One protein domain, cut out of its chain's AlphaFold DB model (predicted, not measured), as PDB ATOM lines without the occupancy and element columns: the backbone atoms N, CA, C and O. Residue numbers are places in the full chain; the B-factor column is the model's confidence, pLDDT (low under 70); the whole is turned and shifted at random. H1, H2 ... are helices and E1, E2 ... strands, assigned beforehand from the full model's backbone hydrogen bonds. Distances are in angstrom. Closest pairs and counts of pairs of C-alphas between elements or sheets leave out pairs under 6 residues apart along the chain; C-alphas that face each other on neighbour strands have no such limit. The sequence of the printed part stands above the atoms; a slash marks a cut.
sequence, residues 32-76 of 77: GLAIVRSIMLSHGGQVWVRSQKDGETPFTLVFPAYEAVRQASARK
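This is residues 32 to 76 of the 77 residues of the protein "Histidine kinase" of Pseudomonas lundensis (UniProt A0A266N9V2). Picture a narrow two-stranded hairpin, E1 and E2, with helix H1 folded over it at one end of the sequence and helix H2 carrying the line of E2 onward at the other. H1 packs on the hairpin with its residues 33 to 41, mostly on E1, while the loop round Asp 54 makes one end of the long axis and residues 70 to 76, which stick out, make the other. The printed part has 45 residues with two named helices and two named strands, in the order H1, E1, E2, H2; the sheet, order E1 - E2, is antiparallel, and the class is mixed, helices and strands. The whole is only just extended, close to loose, with a radius of gyration of the C-alphas of 14.2 A, and the C-alphas span 47 by 18 by 12 A along their three main axes.

Start at Gly 32, whose C-alpha is at (14.122, 19.114, 43.908); here begins H1, residues 32 to 42, which runs to C-alpha 42 at (11.897, 33.810, 38.824), 15.7 A from its first C-alpha. Read on through His 43, Gly 44 and Gly 45 to Gln 46, where you find E1, residues 46 to 49, 10.6 A from first to last C-alpha. Along E1 the y values fall, from 29.435 at C-alpha 46 to 19.661 at C-alpha 49, whereas along H1 they rose. Residues 50 to 58 then make the loop, with C-alpha 54 at (-2.995, 5.976, 48.094). From Phe 59 look for E2, residues 59 to 62, with a length of 10.2 A and y values that rise again. After Phe 63, Pro 64 and Ala 65 comes H2, residues 66 to 74, 12.7 A long, which ends with C-alpha 74 at (2.037, 48.741, 29.745).

Begin with E1 and E2, antiparallel neighbours that form a hairpin, with 165 degrees between their N-to-C directions. C-alphas 47 and 61 face each other at 4.6 A, as do C-alphas 49 and 59, also at 4.6 A. Look at the backbone atoms between the strands: N 46 and O 62 are within hydrogen-bond range at 2.8 A, and N 60 and O 48 at 2.9 A. Turn next to H1, which has 5 pairs of C-alphas within 8 A of E1; the closest C-alphas of the two are those of Met 40 and Gln 46, 5.7 A apart, and their centres are 9.4 A apart. With E2, H1 has one such pair, the C-alphas of Met 40 and Leu 61, 7.8 A apart, and the centres are 11.2 A apart. H2 is apart from H1 and from E1, with no C-alpha of the one within 8 A of the other. In both H1 and H2, every O i to N i+4 pair is within hydrogen-bond range.

The two C-alphas farthest apart are those of Asp 54 and Lys 76, 47.3 A, while the first and last printed C-alphas, of Gly 32 and Lys 76, are 35.2 A apart. The printed part has no cut. The links from H1 to E1 and from E2 to H2 are tight, with 3 residues each, and the link from E1 to E2 is short, with 9; no link is long. Residues 70 to 76, of which 70 to 74 belong to H2, stand free. Now read the B-factor column: the mean pLDDT of the printed part is 75.4, and 13 residues are under 70, namely residues 53 to 55 and residues 67 to 76. The mean pLDDT of H2 is 61, against 84 for H1, 81 for E1 and 84 for E2.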
ATOM      1  N   GLY A  32      14.801  19.113  45.210       75.75
ATOM      2  CA  GLY A  32      14.122  19.114  43.908       75.75
ATOM      3  C   GLY A  32      12.965  20.114  43.825       75.75
ATOM      4  O   GLY A  32      12.924  20.952  42.927       75.75
ATOM      5  N   LEU A  33      12.068  20.111  44.813       77.69
ATOM      6  CA  LEU A  33      10.934  21.038  44.826       77.69
ATOM      7  C   LEU A  33      11.345  22.470  45.211       77.69
ATOM      8  O   LEU A  33      10.693  23.425  44.793       77.69
ATOM      9  N   ALA A  34      12.442  22.636  45.958       80.00
ATOM     10  CA  ALA A  34      13.005  23.953  46.250       80.00
ATOM     11  C   ALA A  34      13.562  24.618  44.979       80.00
ATOM     12  O   ALA A  34      13.306  25.800  44.749       80.00
ATOM     13  N   ILE A  35      14.241  23.847  44.121       83.75
ATOM     14  CA  ILE A  35      14.720  24.303  42.809       83.75
ATOM     15  C   ILE A  35      13.534  24.702  41.928       83.75
ATOM     16  O   ILE A  35      13.507  25.819  41.415       83.75
ATOM     17  N   VAL A  36      12.517  23.840  41.815       85.81
ATOM     18  CA  VAL A  36      11.302  24.143  41.035       85.81
ATOM     19  C   VAL A  36      10.632  25.418  41.547       85.81
ATOM     20  O   VAL A  36      10.305  26.295  40.753       85.81
ATOM     21  N   ARG A  37      10.485  25.580  42.868       82.62
ATOM     22  CA  ARG A  37       9.926  26.803  43.458       82.62
ATOM     23  C   ARG A  37      10.744  28.036  43.082       82.62
ATOM     24  O   ARG A  37      10.152  29.051  42.730       82.62
ATOM     25  N   SER A  38      12.073  27.957  43.142       86.00
ATOM     26  CA  SER A  38      12.949  29.067  42.758       86.00
ATOM     27  C   SER A  38      12.757  29.449  41.292       86.00
ATOM     28  O   SER A  38      12.543  30.620  40.996       86.00
ATOM     29  N   ILE A  39      12.770  28.464  40.389       89.25
ATOM     30  CA  ILE A  39      12.564  28.683  38.951       89.25
ATOM     31  C   ILE A  39      11.202  29.335  38.711       89.25
ATOM     32  O   ILE A  39      11.120  30.341  38.011       89.25
ATOM     33  N   MET A  40      10.141  28.813  39.324       88.94
ATOM     34  CA  MET A  40       8.790  29.342  39.145       88.94
ATOM     35  C   MET A  40       8.667  30.783  39.628       88.94
ATOM     36  O   MET A  40       8.130  31.613  38.899       88.94
ATOM     37  N   LEU A  41       9.232  31.108  40.793       84.50
ATOM     38  CA  LEU A  41       9.252  32.481  41.297       84.50
ATOM     39  C   LEU A  41      10.006  33.429  40.357       84.50
ATOM     40  O   LEU A  41       9.511  34.522  40.090       84.50
ATOM     41  N   SER A  42      11.152  33.012  39.809       88.38
ATOM     42  CA  SER A  42      11.897  33.810  38.824       88.38
ATOM     43  C   SER A  42      11.097  34.084  37.548       88.38
ATOM     44  O   SER A  42      11.278  35.128  36.933       88.38
ATOM     45  N   HIS A  43      10.186  33.183  37.172       87.56
ATOM     46  CA  HIS A  43       9.304  33.341  36.011       87.56
ATOM     47  C   HIS A  43       7.954  34.000  36.359       87.56
ATOM     48  O   HIS A  43       7.051  34.030  35.523       87.56
ATOM     49  N   GLY A  44       7.774  34.497  37.591       84.88
ATOM     50  CA  GLY A  44       6.503  35.064  38.062       84.88
ATOM     51  C   GLY A  44       5.364  34.042  38.165       84.88
ATOM     52  O   GLY A  44       4.198  34.419  38.273       84.88
ATOM     53  N   GLY A  45       5.691  32.755  38.098       85.50
ATOM     54  CA  GLY A  45       4.757  31.645  38.174       85.50
ATOM     55  C   GLY A  45       4.590  31.094  39.586       85.50
ATOM     56  O   GLY A  45       5.201  31.541  40.559       85.50
ATOM     57  N   GLN A  46       3.735  30.087  39.693       84.12
ATOM     58  CA  GLN A  46       3.363  29.435  40.943       84.12
ATOM     59  C   GLN A  46       3.382  27.914  40.767       84.12
ATOM     60  O   GLN A  46       3.088  27.398  39.690       84.12
ATOM     61  N   VAL A  47       3.753  27.193  41.826       81.75
ATOM     62  CA  VAL A  47       3.816  25.726  41.842       81.75
ATOM     63  C   VAL A  47       3.030  25.163  43.018       81.75
ATOM     64  O   VAL A  47       3.113  25.685  44.132       81.75
ATOM     65  N   TRP A  48       2.319  24.063  42.772       80.69
ATOM     66  CA  TRP A  48       1.554  23.323  43.772       80.69
ATOM     67  C   TRP A  48       1.761  21.823  43.622       80.69
ATOM     68  O   TRP A  48       2.009  21.311  42.531       80.69
ATOM     69  N   VAL A  49       1.619  21.118  44.740       77.12
ATOM     70  CA  VAL A  49       1.709  19.661  44.807       77.12
ATOM     71  C   VAL A  49       0.578  19.166  45.686       77.12
ATOM     72  O   VAL A  49       0.397  19.661  46.799       77.12
ATOM     73  N   ARG A  50      -0.171  18.178  45.203       74.69
ATOM     74  CA  ARG A  50      -1.207  17.513  45.994       74.69
ATOM     75  C   ARG A  50      -0.855  16.042  46.098       74.69
ATOM     76  O   ARG A  50      -1.100  15.293  45.166       74.69
ATOM     77  N   SER A  51      -0.278  15.629  47.222       71.19
ATOM     78  CA  SER A  51      -0.034  14.208  47.475       71.19
ATOM     79  C   SER A  51      -1.284  13.556  48.055       71.19
ATOM     80  O   SER A  51      -1.940  14.128  48.929       71.19
ATOM     81  N   GLN A  52      -1.631  12.379  47.547       71.06
ATOM     82  CA  GLN A  52      -2.696  11.537  48.080       71.06
ATOM     83  C   GLN A  52      -2.053  10.283  48.670       71.06
ATOM     84  O   GLN A  52      -1.138   9.733  48.066       71.06
ATOM     85  N   LYS A  53      -2.513   9.846  49.853       65.06
ATOM     86  CA  LYS A  53      -1.915   8.710  50.581       65.06
ATOM     87  C   LYS A  53      -1.862   7.418  49.756       65.06
ATOM     88  O   LYS A  53      -0.907   6.672  49.908       65.06
ATOM     89  N   ASP A  54      -2.829   7.216  48.863       65.62
ATOM     90  CA  ASP A  54      -2.995   5.976  48.094       65.62
ATOM     91  C   ASP A  54      -3.183   6.241  46.588       65.62
ATOM     92  O   ASP A  54      -3.931   5.541  45.905       65.62
ATOM     93  N   GLY A  55      -2.545   7.286  46.050       68.31
ATOM     94  CA  GLY A  55      -2.762   7.689  44.660       68.31
ATOM     95  C   GLY A  55      -1.646   8.525  44.048       68.31
ATOM     96  O   GLY A  55      -0.579   8.731  44.627       68.31
ATOM     97  N   GLU A  56      -1.905   9.011  42.838       72.62
ATOM     98  CA  GLU A  56      -0.988   9.892  42.124       72.62
ATOM     99  C   GLU A  56      -0.770  11.190  42.909       72.62
ATOM    100  O   GLU A  56      -1.671  11.715  43.569       72.62
ATOM    101  N   THR A  57       0.445  11.725  42.827       74.56
ATOM    102  CA  THR A  57       0.784  13.036  43.384       74.56
ATOM    103  C   THR A  57       0.910  14.025  42.227       74.56
ATOM    104  O   THR A  57       2.006  14.172  41.686       74.56
ATOM    105  N   PRO A  58      -0.184  14.671  41.780       76.62
ATOM    106  CA  PRO A  58      -0.100  15.674  40.730       76.62
ATOM    107  C   PRO A  58       0.723  16.887  41.176       76.62
ATOM    108  O   PRO A  58       0.571  17.408  42.289       76.62
ATOM    109  N   PHE A  59       1.564  17.346  40.250       82.12
ATOM    110  CA  PHE A  59       2.318  18.591  40.324       82.12
ATOM    111  C   PHE A  59       1.716  19.573  39.321       82.12
ATOM    112  O   PHE A  59       1.592  19.255  38.140       82.12
ATOM    113  N   THR A  60       1.370  20.769  39.784       82.69
ATOM    114  CA  THR A  60       0.768  21.815  38.952       82.69
ATOM    115  C   THR A  60       1.701  23.014  38.905       82.69
ATOM    116  O   THR A  60       2.109  23.521  39.949       82.69
ATOM    117  N   LEU A  61       2.037  23.469  37.699       85.81
ATOM    118  CA  LEU A  61       2.842  24.664  37.453       85.81
ATOM    119  C   LEU A  61       1.987  25.649  36.653       85.81
ATOM    120  O   LEU A  61       1.471  25.296  35.596       85.81
ATOM    121  N   VAL A  62       1.833  26.872  37.153       86.94
ATOM    122  CA  VAL A  62       1.112  27.949  36.460       86.94
ATOM    123  C   VAL A  62       2.086  29.072  36.167       86.94
ATOM    124  O   VAL A  62       2.763  29.570  37.066       86.94
ATOM    125  N   PHE A  63       2.126  29.480  34.907       86.75
ATOM    126  CA  PHE A  63       2.896  30.623  34.442       86.75
ATOM    127  C   PHE A  63       1.951  31.775  34.098       86.75
ATOM    128  O   PHE A  63       0.830  31.525  33.644       86.75
ATOM    129  N   PRO A  64       2.379  33.036  34.278       84.00
ATOM    130  CA  PRO A  64       1.661  34.173  33.726       84.00
ATOM    131  C   PRO A  64       1.488  34.003  32.215       84.00
ATOM    132  O   PRO A  64       2.445  33.694  31.503       84.00
ATOM    133  N   ALA A  65       0.275  34.225  31.708       83.81
ATOM    134  CA  ALA A  65       0.058  34.271  30.270       83.81
ATOM    135  C   ALA A  65       0.848  35.449  29.671       83.81
ATOM    136  O   ALA A  65       0.810  36.560  30.204       83.81
ATOM    137  N   TYR A  66       1.543  35.214  28.558       70.81
ATOM    138  CA  TYR A  66       2.431  36.191  27.915       70.81
ATOM    139  C   TYR A  66       1.749  37.550  27.643       70.81
ATOM    140  O   TYR A  66       2.334  38.606  27.875       70.81
ATOM    141  N   GLU A  67       0.469  37.539  27.262       61.09
ATOM    142  CA  GLU A  67      -0.329  38.758  27.061       61.09
ATOM    143  C   GLU A  67      -0.627  39.523  28.367       61.09
ATOM    144  O   GLU A  67      -0.583  40.754  28.391       61.09
ATOM    145  N   ALA A  68      -0.848  38.825  29.486       59.12
ATOM    146  CA  ALA A  68      -1.102  39.462  30.782       59.12
ATOM    147  C   ALA A  68       0.144  40.196  31.317       59.12
ATOM    148  O   ALA A  68       0.028  41.274  31.904       59.12
ATOM    149  N   VAL A  69       1.341  39.654  31.061       59.84
ATOM    150  CA  VAL A  69       2.622  40.290  31.422       59.84
ATOM    151  C   VAL A  69       2.856  41.563  30.603       59.84
ATOM    152  O   VAL A  69       3.263  42.586  31.161       59.84
ATOM    153  N   ARG A  70       2.541  41.545  29.298       58.50
ATOM    154  CA  ARG A  70       2.636  42.734  28.433       58.50
ATOM    155  C   ARG A  70       1.710  43.856  28.907       58.50
ATOM    156  O   ARG A  70       2.153  44.997  29.020       58.50
ATOM    157  N   GLN A  71       0.460  43.545  29.250       58.78
ATOM    158  CA  GLN A  71      -0.512  44.554  29.690       58.78
ATOM    159  C   GLN A  71      -0.222  45.116  31.090       58.78
ATOM    160  O   GLN A  71      -0.374  46.317  31.309       58.78
ATOM    161  N   ALA A  72       0.241  44.287  32.032       59.91
ATOM    162  CA  ALA A  72       0.657  44.758  33.356       59.91
ATOM    163  C   ALA A  72       1.862  45.713  33.279       59.91
ATOM    164  O   ALA A  72       1.925  46.690  34.024       59.91
ATOM    165  N   SER A  73       2.783  45.453  32.347       59.12
ATOM    166  CA  SER A  73       3.930  46.325  32.074       59.12
ATOM    167  C   SER A  73       3.506  47.632  31.397       59.12
ATOM    168  O   SER A  73       4.013  48.692  31.748       59.12
ATOM    169  N   ALA A  74       2.540  47.575  30.473       59.09
ATOM    170  CA  ALA A  74       2.037  48.741  29.745       59.09
ATOM    171  C   ALA A  74       1.173  49.686  30.602       59.09
ATOM    172  O   ALA A  74       1.178  50.887  30.376       59.09
ATOM    173  N   ARG A  75       0.449  49.169  31.603       57.81
ATOM    174  CA  ARG A  75      -0.426  49.967  32.483       57.81
ATOM    175  C   ARG A  75       0.321  50.695  33.610       57.81
ATOM    176  O   ARG A  75      -0.289  51.455  34.355       57.81
ATOM    177  N   LYS A  76       1.624  50.439  33.769       54.94
ATOM    178  CA  LYS A  76       2.474  51.070  34.790       54.94
ATOM    179  C   LYS A  76       3.233  52.305  34.268       54.94
ATOM    180  O   LYS A  76       4.117  52.787  34.975       54.94
TER     181      LYS A  76